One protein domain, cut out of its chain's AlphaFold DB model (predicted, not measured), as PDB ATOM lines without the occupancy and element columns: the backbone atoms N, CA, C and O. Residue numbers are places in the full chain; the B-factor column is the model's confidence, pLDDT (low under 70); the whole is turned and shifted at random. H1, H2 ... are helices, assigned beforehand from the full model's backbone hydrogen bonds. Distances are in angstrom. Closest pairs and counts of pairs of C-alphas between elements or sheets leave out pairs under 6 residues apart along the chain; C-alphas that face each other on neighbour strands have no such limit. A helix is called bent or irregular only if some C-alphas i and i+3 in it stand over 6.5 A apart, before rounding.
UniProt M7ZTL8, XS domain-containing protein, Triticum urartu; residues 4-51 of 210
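What this domain is: This is residues 4 to 51 of the 210 residues of the protein "XS domain-containing protein" of Triticum urartu (UniProt M7ZTL8). The picture is a helical hairpin followed by a winding tail: the short helix H1 packs slantwise on the longer helix H2, and residues 12 to 18 loop round between them. After H2, residues 33 to 51 wind on as a long stretch with no named element, ending at Ser 51, at the far end of the outline from Glu 17 in the loop. The printed part has 48 residues with two named helices, H1 then H2, and no named strand; the class is all helix, though only 22 of the 48 residues are in named elements. The whole is compact, with a radius of gyration of the C-alphas of 10.2 A, and its elongated outline spans 34 by 18 by 15 A.

Where its parts are: H1 is residues 4 to 11, from C-alpha 4 at (169.820, 167.063, 139.157) to C-alpha 11, 10.5 A away. H2 is residues 19 to 32, from C-alpha 19 at (161.613, 155.891, 150.600) to C-alpha 32 at (176.651, 155.134, 137.407), a length of 20.0 A.

How they stand to each other: H1 and H2 touch, with 9 pairs of C-alphas within 8 A. Their closest C-alphas are those of Ser 10 and His 22, 4.5 A apart. Their lines stand at a steep tilt of 43 degrees, and they run opposite ways. The two form a helical hairpin with a short link of 7 residues. In both H1 and H2 every pair of O i and N i+4 is within hydrogen-bond range. Neither helix is bent.

The domain as a whole: The two C-alphas farthest apart are those of Glu 17 and Ser 51, 34.2 A. The first and last printed C-alphas, of His 4 and Ser 51, are 19.6 A apart. The printed part has no cut. The mean pLDDT of the printed part is 83.8, and residues 42 to 44 are under 70.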
ATOM      1  N   HIS A   4     169.763 166.434 137.839       84.56
ATOM      2  CA  HIS A   4     169.820 167.063 139.157       84.56
ATOM      3  C   HIS A   4     168.433 167.110 139.810       84.56
ATOM      4  O   HIS A   4     168.285 166.790 140.990       84.56
ATOM      5  N   ALA A   5     167.397 167.451 139.039       87.00
ATOM      6  CA  ALA A   5     166.016 167.407 139.510       87.00
ATOM      7  C   ALA A   5     165.583 165.981 139.892       87.00
ATOM      8  O   ALA A   5     164.946 165.797 140.931       87.00
ATOM      9  N   LEU A   6     165.973 164.972 139.102       88.56
ATOM     10  CA  LEU A   6     165.703 163.566 139.414       88.56
ATOM     11  C   LEU A   6     166.406 163.126 140.705       88.56
ATOM     12  O   LEU A   6     165.752 162.585 141.591       88.56
ATOM     13  N   LEU A   7     167.702 163.420 140.857       88.56
ATOM     14  CA  LEU A   7     168.453 163.111 142.078       88.56
ATOM     15  C   LEU A   7     167.839 163.755 143.322       88.56
ATOM     16  O   LEU A   7     167.708 163.089 144.348       88.56
ATOM     17  N   ASN A   8     167.442 165.027 143.226       87.38
ATOM     18  CA  ASN A   8     166.773 165.732 144.316       87.38
ATOM     19  C   ASN A   8     165.421 165.105 144.661       87.38
ATOM     20  O   ASN A   8     165.098 164.992 145.841       87.38
ATOM     21  N   HIS A   9     164.640 164.696 143.661       89.50
ATOM     22  CA  HIS A   9     163.361 164.019 143.870       89.50
ATOM     23  C   HIS A   9     163.542 162.658 144.557       89.50
ATOM     24  O   HIS A   9     162.854 162.355 145.533       89.50
ATOM     25  N   SER A  10     164.491 161.857 144.074       90.38
ATOM     26  CA  SER A  10     164.855 160.566 144.654       90.38
ATOM     27  C   SER A  10     165.360 160.715 146.096       90.38
ATOM     28  O   SER A  10     164.941 159.979 146.978       90.38
ATOM     29  N   TYR A  11     166.187 161.716 146.396       88.38
ATOM     30  CA  TYR A  11     166.692 161.908 147.759       88.38
ATOM     31  C   TYR A  11     165.622 162.430 148.736       88.38
ATOM     32  O   TYR A  11     165.506 161.958 149.866       88.38
ATOM     33  N   ASN A  12     164.800 163.388 148.294       88.69
ATOM     34  CA  ASN A  12     163.872 164.125 149.158       88.69
ATOM     35  C   ASN A  12     162.441 163.568 149.173       88.69
ATOM     36  O   ASN A  12     161.511 164.277 149.576       88.69
ATOM     37  N   THR A  13     162.225 162.326 148.730       88.44
ATOM     38  CA  THR A  13     160.878 161.747 148.755       88.44
ATOM     39  C   THR A  13     160.311 161.724 150.174       88.44
ATOM     40  O   THR A  13     160.983 161.374 151.151       88.44
ATOM     41  N   ARG A  14     159.045 162.127 150.291       88.31
ATOM     42  CA  ARG A  14     158.303 162.144 151.559       88.31
ATOM     43  C   ARG A  14     157.358 160.958 151.701       88.31
ATOM     44  O   ARG A  14     156.742 160.826 152.750       88.31
ATOM     45  N   ASN A  15     157.240 160.117 150.672       91.75
ATOM     46  CA  ASN A  15     156.448 158.901 150.760       91.75
ATOM     47  C   ASN A  15     157.252 157.840 151.542       91.75
ATOM     48  O   ASN A  15     158.277 157.386 151.029       91.75
ATOM     49  N   PRO A  16     156.832 157.455 152.762       88.81
ATOM     50  CA  PRO A  16     157.561 156.478 153.566       88.81
ATOM     51  C   PRO A  16     157.590 155.089 152.919       88.81
ATOM     52  O   PRO A  16     158.588 154.391 153.069       88.81
ATOM     53  N   GLU A  17     156.556 154.719 152.157       93.00
ATOM     54  CA  GLU A  17     156.454 153.411 151.495       93.00
ATOM     55  C   GLU A  17     157.467 153.262 150.354       93.00
ATOM     56  O   GLU A  17     157.984 152.176 150.127       93.00
ATOM     57  N   LEU A  18     157.803 154.367 149.678       91.50
ATOM     58  CA  LEU A  18     158.727 154.384 148.534       91.50
ATOM     59  C   LEU A  18     160.122 154.913 148.894       91.50
ATOM     60  O   LEU A  18     160.976 155.085 148.024       91.50
ATOM     61  N   ARG A  19     160.376 155.220 150.174       90.44
ATOM     62  CA  ARG A  19     161.613 155.891 150.600       90.44
ATOM     63  C   ARG A  19     162.856 155.065 150.285       90.44
ATOM     64  O   ARG A  19     163.842 155.624 149.813       90.44
ATOM     65  N   ALA A  20     162.807 153.758 150.537       89.62
ATOM     66  CA  ALA A  20     163.922 152.858 150.263       89.62
ATOM     67  C   ALA A  20     164.244 152.803 148.761       89.62
ATOM     68  O   ALA A  20     165.395 153.014 148.383       89.62
ATOM     69  N   ASP A  21     163.227 152.629 147.914       90.81
ATOM     70  CA  ASP A  21     163.387 152.549 146.456       90.81
ATOM     71  C   ASP A  21     163.950 153.844 145.871       90.81
ATOM     72  O   ASP A  21     164.859 153.833 145.042       90.81
ATOM     73  N   HIS A  22     163.457 154.987 146.343       92.94
ATOM     74  CA  HIS A  22     163.930 156.294 145.904       92.94
ATOM     75  C   HIS A  22     165.381 156.566 146.334       92.94
ATOM     76  O   HIS A  22     166.172 157.058 145.527       92.94
ATOM     77  N   LEU A  23     165.769 156.213 147.565       90.31
ATOM     78  CA  LEU A  23     167.167 156.307 148.003       90.31
ATOM     79  C   LEU A  23     168.066 155.324 147.237       90.31
ATOM     80  O   LEU A  23     169.198 155.666 146.892       90.31
ATOM     81  N   GLY A  24     167.545 154.138 146.911       88.94
ATOM     82  CA  GLY A  24     168.193 153.176 146.025       88.94
ATOM     83  C   GLY A  24     168.456 153.763 144.638       88.94
ATOM     84  O   GLY A  24     169.586 153.714 144.158       88.94
ATOM     85  N   LEU A  25     167.454 154.408 144.033       89.50
ATOM     86  CA  LEU A  25     167.584 155.095 142.745       89.50
ATOM     87  C   LEU A  25     168.603 156.243 142.805       89.50
ATOM     88  O   LEU A  25     169.429 156.370 141.904       89.50
ATOM     89  N   HIS A  26     168.586 157.052 143.871       89.25
ATOM     90  CA  HIS A  26     169.586 158.101 144.089       89.25
ATOM     91  C   HIS A  26     171.006 157.516 144.090       89.25
ATOM     92  O   HIS A  26     171.872 157.982 143.346       89.25
ATOM     93  N   LYS A  27     171.234 156.457 144.879       87.06
ATOM     94  CA  LYS A  27     172.530 155.778 144.952       87.06
ATOM     95  C   LYS A  27     172.941 155.200 143.598       87.06
ATOM     96  O   LYS A  27     174.080 155.406 143.192       87.06
ATOM     97  N   ALA A  28     172.030 154.529 142.893       86.25
ATOM     98  CA  ALA A  28     172.301 153.928 141.588       86.25
ATOM     99  C   ALA A  28     172.725 154.975 140.547       86.25
ATOM    100  O   ALA A  28     173.729 154.787 139.865       86.25
ATOM    101  N   ILE A  29     172.016 156.108 140.467       86.62
ATOM    102  CA  ILE A  29     172.391 157.216 139.577       86.62
ATOM    103  C   ILE A  29     173.780 157.743 139.939       86.62
ATOM    104  O   ILE A  29     174.618 157.904 139.056       86.62
ATOM    105  N   CYS A  30     174.041 157.995 141.224       85.50
ATOM    106  CA  CYS A  30     175.340 158.499 141.662       85.50
ATOM    107  C   CYS A  30     176.477 157.537 141.296       85.50
ATOM    108  O   CYS A  30     177.462 157.961 140.704       85.50
ATOM    109  N   VAL A  31     176.318 156.241 141.565       82.31
ATOM    110  CA  VAL A  31     177.291 155.204 141.192       82.31
ATOM    111  C   VAL A  31     177.560 155.201 139.689       82.31
ATOM    112  O   VAL A  31     178.719 155.264 139.285       82.31
ATOM    113  N   LEU A  32     176.506 155.160 138.864       81.06
ATOM    114  CA  LEU A  32     176.651 155.134 137.407       81.06
ATOM    115  C   LEU A  32     177.429 156.356 136.926       81.06
ATOM    116  O   LEU A  32     178.396 156.216 136.189       81.06
ATOM    117  N   MET A  33     177.082 157.543 137.419       82.69
ATOM    118  CA  MET A  33     177.711 158.795 137.007       82.69
ATOM    119  C   MET A  33     179.113 159.032 137.593       82.69
ATOM    120  O   MET A  33     179.713 160.064 137.295       82.69
ATOM    121  N   GLY A  34     179.638 158.125 138.426       79.12
ATOM    122  CA  GLY A  34     180.900 158.355 139.134       79.12
ATOM    123  C   GLY A  34     180.796 159.513 140.134       79.12
ATOM    124  O   GLY A  34     181.717 160.310 140.279       79.12
ATOM    125  N   TRP A  35     179.648 159.646 140.793       86.06
ATOM    126  CA  TRP A  35     179.326 160.684 141.770       86.06
ATOM    127  C   TRP A  35     179.262 160.122 143.196       86.06
ATOM    128  O   TRP A  35     178.976 158.948 143.432       86.06
ATOM    129  N   ASN A  36     179.510 160.987 144.175       83.44
ATOM    130  CA  ASN A  36     179.496 160.665 145.591       83.44
ATOM    131  C   ASN A  36     178.059 160.625 146.130       83.44
ATOM    132  O   ASN A  36     177.475 161.659 146.451       83.44
ATOM    133  N   TYR A  37     177.516 159.418 146.291       82.38
ATOM    134  CA  TYR A  37     176.178 159.191 146.852       82.38
ATOM    135  C   TYR A  37     176.052 159.538 148.348       82.38
ATOM    136  O   TYR A  37     174.942 159.556 148.873       82.38
ATOM    137  N   SER A  38     177.165 159.765 149.058       82.12
ATOM    138  CA  SER A  38     177.151 160.128 150.484       82.12
ATOM    139  C   SER A  38     176.952 161.630 150.711       82.12
ATOM    140  O   SER A  38     176.801 162.063 151.851       82.12
ATOM    141  N   ILE A  39     176.966 162.433 149.642       80.62
ATOM    142  CA  ILE A  39     176.745 163.877 149.699       80.62
ATOM    143  C   ILE A  39     175.304 164.174 149.286       80.62
ATOM    144  O   ILE A  39     174.869 163.805 148.197       80.62
ATOM    145  N   ASP A  40     174.585 164.892 150.146       77.88
ATOM    146  CA  ASP A  40     173.229 165.360 149.861       77.88
ATOM    147  C   ASP A  40     173.208 166.255 148.595       77.88
ATOM    148  O   ASP A  40     174.010 167.199 148.490       77.88
ATOM    149  N   PRO A  41     172.296 166.008 147.630       75.94
ATOM    150  CA  PRO A  41     172.144 166.836 146.436       75.94
ATOM    151  C   PRO A  41     171.706 168.294 146.699       75.94
ATOM    152  O   PRO A  41     171.727 169.094 145.759       75.94
ATOM    153  N   VAL A  42     171.400 168.683 147.950       69.25
ATOM    154  CA  VAL A  42     171.118 170.069 148.389       69.25
ATOM    155  C   VAL A  42     172.206 171.061 147.954       69.25
ATOM    156  O   VAL A  42     171.897 172.178 147.530       69.25
ATOM    157  N   ASN A  43     173.481 170.661 147.982       65.94
ATOM    158  CA  ASN A  43     174.554 171.450 147.379       65.94
ATOM    159  C   ASN A  43     174.654 171.097 145.895       65.94
ATOM    160  O   ASN A  43     175.244 170.073 145.558       65.94
ATOM    161  N   ARG A  44     174.113 171.970 145.026       65.12
ATOM    162  CA  ARG A  44     173.843 171.781 143.578       65.12
ATOM    163  C   ARG A  44     174.788 170.869 142.776       65.12
ATOM    164  O   ARG A  44     174.339 170.308 141.783       65.12
ATOM    165  N   LYS A  45     176.072 170.752 143.136       71.06
ATOM    166  CA  LYS A  45     177.056 169.875 142.474       71.06
ATOM    167  C   LYS A  45     178.076 169.202 143.404       71.06
ATOM    168  O   LYS A  45     179.003 168.582 142.902       71.06
ATOM    169  N   ALA A  46     177.956 169.300 144.729       72.19
ATOM    170  CA  ALA A  46     178.974 168.741 145.633       72.19
ATOM    171  C   ALA A  46     179.073 167.208 145.530       72.19
ATOM    172  O   ALA A  46     180.150 166.647 145.647       72.19
ATOM    173  N   TYR A  47     177.977 166.527 145.200       72.06
ATOM    174  CA  TYR A  47     177.991 165.094 144.904       72.06
ATOM    175  C   TYR A  47     178.807 164.738 143.646       72.06
ATOM    176  O   TYR A  47     179.154 163.583 143.457       72.06
ATOM    177  N   GLN A  48     179.168 165.695 142.785       79.88
ATOM    178  CA  GLN A  48     179.972 165.436 141.584       79.88
ATOM    179  C   GLN A  48     181.484 165.377 141.867       79.88
ATOM    180  O   GLN A  48     182.259 165.159 140.943       79.88
ATOM    181  N   THR A  49     181.928 165.591 143.110       76.12
ATOM    182  CA  THR A  49     183.349 165.794 143.444       76.12
ATOM    183  C   THR A  49     184.109 164.509 143.797       76.12
ATOM    184  O   THR A  49     184.934 164.530 144.709       76.12
ATOM    185  N   LEU A  50     183.847 163.381 143.129       74.94
ATOM    186  CA  LEU A  50     184.728 162.216 143.289       74.94
ATOM    187  C   LEU A  50     186.057 162.445 142.570       74.94
ATOM    188  O   LEU A  50     186.110 163.099 141.526       74.94
ATOM    189  N   SER A  51     187.132 161.890 143.132       78.94
ATOM    190  CA  SER A  51     188.372 161.743 142.378       78.94
ATOM    191  C   SER A  51     188.135 160.795 141.197       78.94
ATOM    192  O   SER A  51     187.241 159.947 141.247       78.94
TER     193      SER A  51